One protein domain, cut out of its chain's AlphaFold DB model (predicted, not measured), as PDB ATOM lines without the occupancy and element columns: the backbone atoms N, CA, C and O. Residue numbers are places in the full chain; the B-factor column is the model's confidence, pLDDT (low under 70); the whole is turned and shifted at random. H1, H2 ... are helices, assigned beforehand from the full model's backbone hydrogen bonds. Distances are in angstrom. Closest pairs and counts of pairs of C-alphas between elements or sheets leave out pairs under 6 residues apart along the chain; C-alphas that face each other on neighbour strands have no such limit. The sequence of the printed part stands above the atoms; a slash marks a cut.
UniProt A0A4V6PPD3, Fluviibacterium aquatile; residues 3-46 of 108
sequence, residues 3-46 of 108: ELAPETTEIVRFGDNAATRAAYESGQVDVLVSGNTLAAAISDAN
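AT A GLANCE: This is residues 3 to 46 of the 108 residues of a protein of Fluviibacterium aquatile (UniProt A0A4V6PPD3). Two short helices, H2 and H1, stand at a steep tilt to each other at one end of an elongated model, close but with little contact, and the link of residues 26 to 35 loops from H1 to H2. An arm without a named element leads away from H1 to the other end, where residues 3 to 9 stick out free. The printed part has 44 residues with two named helices, H1 then H2 along the chain, and no named strand; the class is all helix, though the helices hold 19 of the 44 residues, under half. The whole is only just loose, close to compact, with a radius of gyration of the C-alphas of 11.2 A, and it spans 33 by 19 by 18 A.

IN THESE COORDINATES: H2, the longest helix by residues, holds residues 36 to 45 and is 14.2 A long from first to last C-alpha; C-alpha 36 is at (-1.632, 8.000, -7.292) and C-alpha 45 at (-5.140, 9.251, 6.429). H1 holds residues 17 to 25 and is 12.1 A long, beginning with C-alpha 17 at (-3.378, -2.985, -1.480). Residues 3 to 16 have no named element.

HOW THE PARTS SIT: H2 and H1 are close but not clearly touching, with 1 pair of C-alphas within 8 A. Their closest C-alphas, those of Arg 21 in H1 and Ile 42 in H2, are 7.9 A apart. Their lines stand at a steep tilt of 53 degrees, and they run the same way. Their centres are 11.9 A apart. In H1 and H2 every O i to N i+4 pair is within hydrogen-bond range. Residues 3 to 9 stand free.

THE WHOLE: The two C-alphas farthest apart, those of Glu 7 and Asp 44, are 32.7 A apart. The printed part has no cut, and the link of 10 residues from H1 to H2 is short. The mean pLDDT of the printed part is 84.3, that of H2 is 75, and no printed residue is under 70.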
ATOM      1  N   GLU A   3      13.142  -5.181 -13.243       77.44
ATOM      2  CA  GLU A   3      14.409  -4.874 -13.934       77.44
ATOM      3  C   GLU A   3      14.955  -3.455 -13.682       77.44
ATOM      4  O   GLU A   3      16.109  -3.181 -13.979       77.44
ATOM      5  N   LEU A   4      14.119  -2.546 -13.163       79.94
ATOM      6  CA  LEU A   4      14.501  -1.161 -12.862       79.94
ATOM      7  C   LEU A   4      15.031  -0.995 -11.432       79.94
ATOM      8  O   LEU A   4      15.569   0.059 -11.103       79.94
ATOM      9  N   ALA A   5      14.831  -1.996 -10.573       83.12
ATOM     10  CA  ALA A   5      15.282  -1.930  -9.195       83.12
ATOM     11  C   ALA A   5      16.803  -2.160  -9.132       83.12
ATOM     12  O   ALA A   5      17.299  -3.067  -9.805       83.12
ATOM     13  N   PRO A   6      17.548  -1.384  -8.322       87.12
ATOM     14  CA  PRO A   6      18.943  -1.690  -8.019       87.12
ATOM     15  C   PRO A   6      19.105  -3.142  -7.556       87.12
ATOM     16  O   PRO A   6      18.244  -3.642  -6.832       87.12
ATOM     17  N   GLU A   7      20.219  -3.792  -7.900       87.00
ATOM     18  CA  GLU A   7      20.461  -5.215  -7.588       87.00
ATOM     19  C   GLU A   7      20.366  -5.547  -6.090       87.00
ATOM     20  O   GLU A   7      20.053  -6.674  -5.718       87.00
ATOM     21  N   THR A   8      20.604  -4.564  -5.221       90.31
ATOM     22  CA  THR A   8      20.524  -4.702  -3.761       90.31
ATOM     23  C   THR A   8      19.109  -4.537  -3.201       90.31
ATOM     24  O   THR A   8      18.934  -4.579  -1.986       90.31
ATOM     25  N   THR A   9      18.106  -4.289  -4.045       90.88
ATOM     26  CA  THR A   9      16.725  -4.032  -3.611       90.88
ATOM     27  C   THR A   9      15.989  -5.341  -3.376       90.88
ATOM     28  O   THR A   9      15.835  -6.149  -4.295       90.88
ATOM     29  N   GLU A  10      15.454  -5.529  -2.173       91.81
ATOM     30  CA  GLU A  10      14.515  -6.614  -1.903       91.81
ATOM     31  C   GLU A  10      13.109  -6.225  -2.380       91.81
ATOM     32  O   GLU A  10      12.561  -5.195  -1.991       91.81
ATOM     33  N   ILE A  11      12.514  -7.048  -3.250       90.94
ATOM     34  CA  ILE A  11      11.166  -6.810  -3.780       90.94
ATOM     35  C   ILE A  11      10.188  -7.764  -3.108       90.94
ATOM     36  O   ILE A  11      10.144  -8.955  -3.424       90.94
ATOM     37  N   VAL A  12       9.337  -7.212  -2.247       91.44
ATOM     38  CA  VAL A  12       8.258  -7.946  -1.581       91.44
ATOM     39  C   VAL A  12       6.938  -7.713  -2.317       91.44
ATOM     40  O   VAL A  12       6.604  -6.590  -2.695       91.44
ATOM     41  N   ARG A  13       6.171  -8.785  -2.548       91.06
ATOM     42  CA  ARG A  13       4.840  -8.725  -3.169       91.06
ATOM     43  C   ARG A  13       3.782  -9.134  -2.157       91.06
ATOM     44  O   ARG A  13       3.811 -10.257  -1.661       91.06
ATOM     45  N   PHE A  14       2.829  -8.248  -1.909       90.50
ATOM     46  CA  PHE A  14       1.680  -8.518  -1.052       90.50
ATOM     47  C   PHE A  14       0.455  -8.914  -1.887       90.50
ATOM     48  O   PHE A  14       0.394  -8.642  -3.088       90.50
ATOM     49  N   GLY A  15      -0.508  -9.590  -1.256       87.00
ATOM     50  CA  GLY A  15      -1.693 -10.127  -1.938       87.00
ATOM     51  C   GLY A  15      -2.705  -9.067  -2.384       87.00
ATOM     52  O   GLY A  15      -3.462  -9.312  -3.320       87.00
ATOM     53  N   ASP A  16      -2.709  -7.899  -1.738       86.81
ATOM     54  CA  ASP A  16      -3.610  -6.787  -2.035       86.81
ATOM     55  C   ASP A  16      -3.039  -5.430  -1.562       86.81
ATOM     56  O   ASP A  16      -1.973  -5.345  -0.941       86.81
ATOM     57  N   ASN A  17      -3.768  -4.347  -1.856       83.94
ATOM     58  CA  ASN A  17      -3.378  -2.985  -1.480       83.94
ATOM     59  C   ASN A  17      -3.425  -2.739   0.038       83.94
ATOM     60  O   ASN A  17      -2.666  -1.907   0.529       83.94
ATOM     61  N   ALA A  18      -4.294  -3.434   0.782       85.19
ATOM     62  CA  ALA A  18      -4.430  -3.237   2.224       85.19
ATOM     63  C   ALA A  18      -3.216  -3.809   2.967       85.19
ATOM     64  O   ALA A  18      -2.625  -3.126   3.802       85.19
ATOM     65  N   ALA A  19      -2.785  -5.016   2.597       87.81
ATOM     66  CA  ALA A  19      -1.559  -5.634   3.083       87.81
ATOM     67  C   ALA A  19      -0.322  -4.816   2.687       87.81
ATOM     68  O   ALA A  19       0.549  -4.586   3.522       87.81
ATOM     69  N   THR A  20      -0.272  -4.312   1.446       88.06
ATOM     70  CA  THR A  20       0.827  -3.442   0.992       88.06
ATOM     71  C   THR A  20       0.910  -2.155   1.822       88.06
ATOM     72  O   THR A  20       1.991  -1.771   2.265       88.06
ATOM     73  N   ARG A  21      -0.232  -1.501   2.078       85.75
ATOM     74  CA  ARG A  21      -0.301  -0.287   2.900       85.75
ATOM     75  C   ARG A  21       0.154  -0.554   4.334       85.75
ATOM     76  O   ARG A  21       1.007   0.168   4.834       85.75
ATOM     77  N   ALA A  22      -0.362  -1.607   4.966       88.19
ATOM     78  CA  ALA A  22       0.007  -1.963   6.334       88.19
ATOM     79  C   ALA A  22       1.507  -2.280   6.475       88.19
ATOM     80  O   ALA A  22       2.122  -1.920   7.478       88.19
ATOM     81  N   ALA A  23       2.118  -2.924   5.475       89.69
ATOM     82  CA  ALA A  23       3.556  -3.182   5.465       89.69
ATOM     83  C   ALA A  23       4.376  -1.884   5.425       89.69
ATOM     84  O   ALA A  23       5.347  -1.755   6.165       89.69
ATOM     85  N   TYR A  24       3.954  -0.909   4.616       88.69
ATOM     86  CA  TYR A  24       4.604   0.399   4.553       88.69
ATOM     87  C   TYR A  24       4.427   1.192   5.858       88.69
ATOM     88  O   TYR A  24       5.403   1.647   6.444       88.69
ATOM     89  N   GLU A  25       3.200   1.279   6.380       86.12
ATOM     90  CA  GLU A  25       2.897   2.017   7.619       86.12
ATOM     91  C   GLU A  25       3.560   1.412   8.867       86.12
ATOM     92  O   GLU A  25       3.873   2.132   9.812       86.12
ATOM     93  N   SER A  26       3.794   0.097   8.881       89.50
ATOM     94  CA  SER A  26       4.506  -0.583   9.974       89.50
ATOM     95  C   SER A  26       6.031  -0.597   9.817       89.50
ATOM     96  O   SER A  26       6.715  -1.133  10.688       89.50
ATOM     97  N   GLY A  27       6.569  -0.034   8.729       88.75
ATOM     98  CA  GLY A  27       8.007  -0.008   8.455       88.75
ATOM     99  C   GLY A  27       8.598  -1.360   8.045       88.75
ATOM    100  O   GLY A  27       9.804  -1.553   8.152       88.75
ATOM    101  N   GLN A  28       7.778  -2.312   7.586       91.06
ATOM    102  CA  GLN A  28       8.273  -3.572   7.009       91.06
ATOM    103  C   GLN A  28       8.928  -3.365   5.638       91.06
ATOM    104  O   GLN A  28       9.707  -4.209   5.206       91.06
ATOM    105  N   VAL A  29       8.584  -2.277   4.943       91.94
ATOM    106  CA  VAL A  29       9.183  -1.879   3.665       91.94
ATOM    107  C   VAL A  29       9.474  -0.382   3.664       91.94
ATOM    108  O   VAL A  29       8.667   0.406   4.153       91.94
ATOM    109  N   ASP A  30      10.597   0.010   3.066       88.88
ATOM    110  CA  ASP A  30      11.024   1.415   3.004       88.88
ATOM    111  C   ASP A  30      10.328   2.208   1.887       88.88
ATOM    112  O   ASP A  30      10.198   3.429   1.958       88.88
ATOM    113  N   VAL A  31       9.900   1.520   0.822       88.50
ATOM    114  CA  VAL A  31       9.341   2.133  -0.390       88.50
ATOM    115  C   VAL A  31       8.062   1.420  -0.807       88.50
ATOM    116  O   VAL A  31       8.011   0.194  -0.912       88.50
ATOM    117  N   LEU A  32       7.038   2.214  -1.119       88.38
ATOM    118  CA  LEU A  32       5.780   1.760  -1.694       88.38
ATOM    119  C   LEU A  32       5.741   2.075  -3.195       88.38
ATOM    120  O   LEU A  32       5.894   3.224  -3.600       88.38
ATOM    121  N   VAL A  33       5.461   1.067  -4.023       86.75
ATOM    122  CA  VAL A  33       5.140   1.265  -5.446       86.75
ATOM    123  C   VAL A  33       3.635   1.108  -5.619       86.75
ATOM    124  O   VAL A  33       3.115  -0.005  -5.558       86.75
ATOM    125  N   SER A  34       2.929   2.218  -5.823       80.19
ATOM    126  CA  SER A  34       1.473   2.224  -5.991       80.19
ATOM    127  C   SER A  34       1.006   3.307  -6.964       80.19
ATOM    128  O   SER A  34       1.789   4.146  -7.400       80.19
ATOM    129  N   GLY A  35      -0.277   3.263  -7.328       78.12
ATOM    130  CA  GLY A  35      -0.927   4.318  -8.100       78.12
ATOM    131  C   GLY A  35      -1.262   5.545  -7.247       78.12
ATOM    132  O   GLY A  35      -1.422   5.451  -6.028       78.12
ATOM    133  N   ASN A  36      -1.435   6.686  -7.917       73.44
ATOM    134  CA  ASN A  36      -1.632   8.000  -7.292       73.44
ATOM    135  C   ASN A  36      -2.808   8.043  -6.302       73.44
ATOM    136  O   ASN A  36      -2.720   8.703  -5.274       73.44
ATOM    137  N   THR A  37      -3.885   7.296  -6.563       73.81
ATOM    138  CA  THR A  37      -5.059   7.242  -5.675       73.81
ATOM    139  C   THR A  37      -4.753   6.649  -4.305       73.81
ATOM    140  O   THR A  37      -5.280   7.127  -3.305       73.81
ATOM    141  N   LEU A  38      -3.915   5.609  -4.239       75.81
ATOM    142  CA  LEU A  38      -3.541   5.013  -2.959       75.81
ATOM    143  C   LEU A  38      -2.557   5.916  -2.219       75.81
ATOM    144  O   LEU A  38      -2.692   6.066  -1.013       75.81
ATOM    145  N   ALA A  39      -1.608   6.529  -2.934       75.00
ATOM    146  CA  ALA A  39      -0.681   7.488  -2.337       75.00
ATOM    147  C   ALA A  39      -1.441   8.661  -1.689       75.00
ATOM    148  O   ALA A  39      -1.241   8.923  -0.508       75.00
ATOM    149  N   ALA A  40      -2.397   9.261  -2.411       73.75
ATOM    150  CA  ALA A  40      -3.263  10.317  -1.882       73.75
ATOM    151  C   ALA A  40      -4.054   9.857  -0.644       73.75
ATOM    152  O   ALA A  40      -4.061  10.539   0.374       73.75
ATOM    153  N   ALA A  41      -4.648   8.658  -0.685       77.31
ATOM    154  CA  ALA A  41      -5.403   8.124   0.448       77.31
ATOM    155  C   ALA A  41      -4.542   7.858   1.698       77.31
ATOM    156  O   ALA A  41      -5.054   7.949   2.814       77.31
ATOM    157  N   ILE A  42      -3.260   7.503   1.539       75.19
ATOM    158  CA  ILE A  42      -2.346   7.326   2.677       75.19
ATOM    159  C   ILE A  42      -1.970   8.695   3.255       75.19
ATOM    160  O   ILE A  42      -2.050   8.863   4.470       75.19
ATOM    161  N   SER A  43      -1.640   9.676   2.406       74.19
ATOM    162  CA  SER A  43      -1.349  11.051   2.837       74.19
ATOM    163  C   SER A  43      -2.531  11.699   3.568       74.19
ATOM    164  O   SER A  43      -2.336  12.310   4.616       74.19
ATOM    165  N   ASP A  44      -3.763  11.508   3.083       75.75
ATOM    166  CA  ASP A  44      -4.981  11.995   3.748       75.75
ATOM    167  C   ASP A  44      -5.216  11.320   5.108       75.75
ATOM    168  O   ASP A  44      -5.692  11.948   6.056       75.75
ATOM    169  N   ALA A  45      -4.912  10.024   5.213       77.25
ATOM    170  CA  ALA A  45      -5.140   9.251   6.429       77.25
ATOM    171  C   ALA A  45      -4.071   9.486   7.507       77.25
ATOM    172  O   ALA A  45      -4.362   9.293   8.689       77.25
ATOM    173  N   ASN A  46      -2.851   9.867   7.121       75.44
ATOM    174  CA  ASN A  46      -1.757  10.128   8.046       75.44
ATOM    175  C   ASN A  46      -0.868  11.282   7.559       75.44
ATOM    176  O   ASN A  46       0.185  11.066   6.964       75.44
TER     177      ASN A  46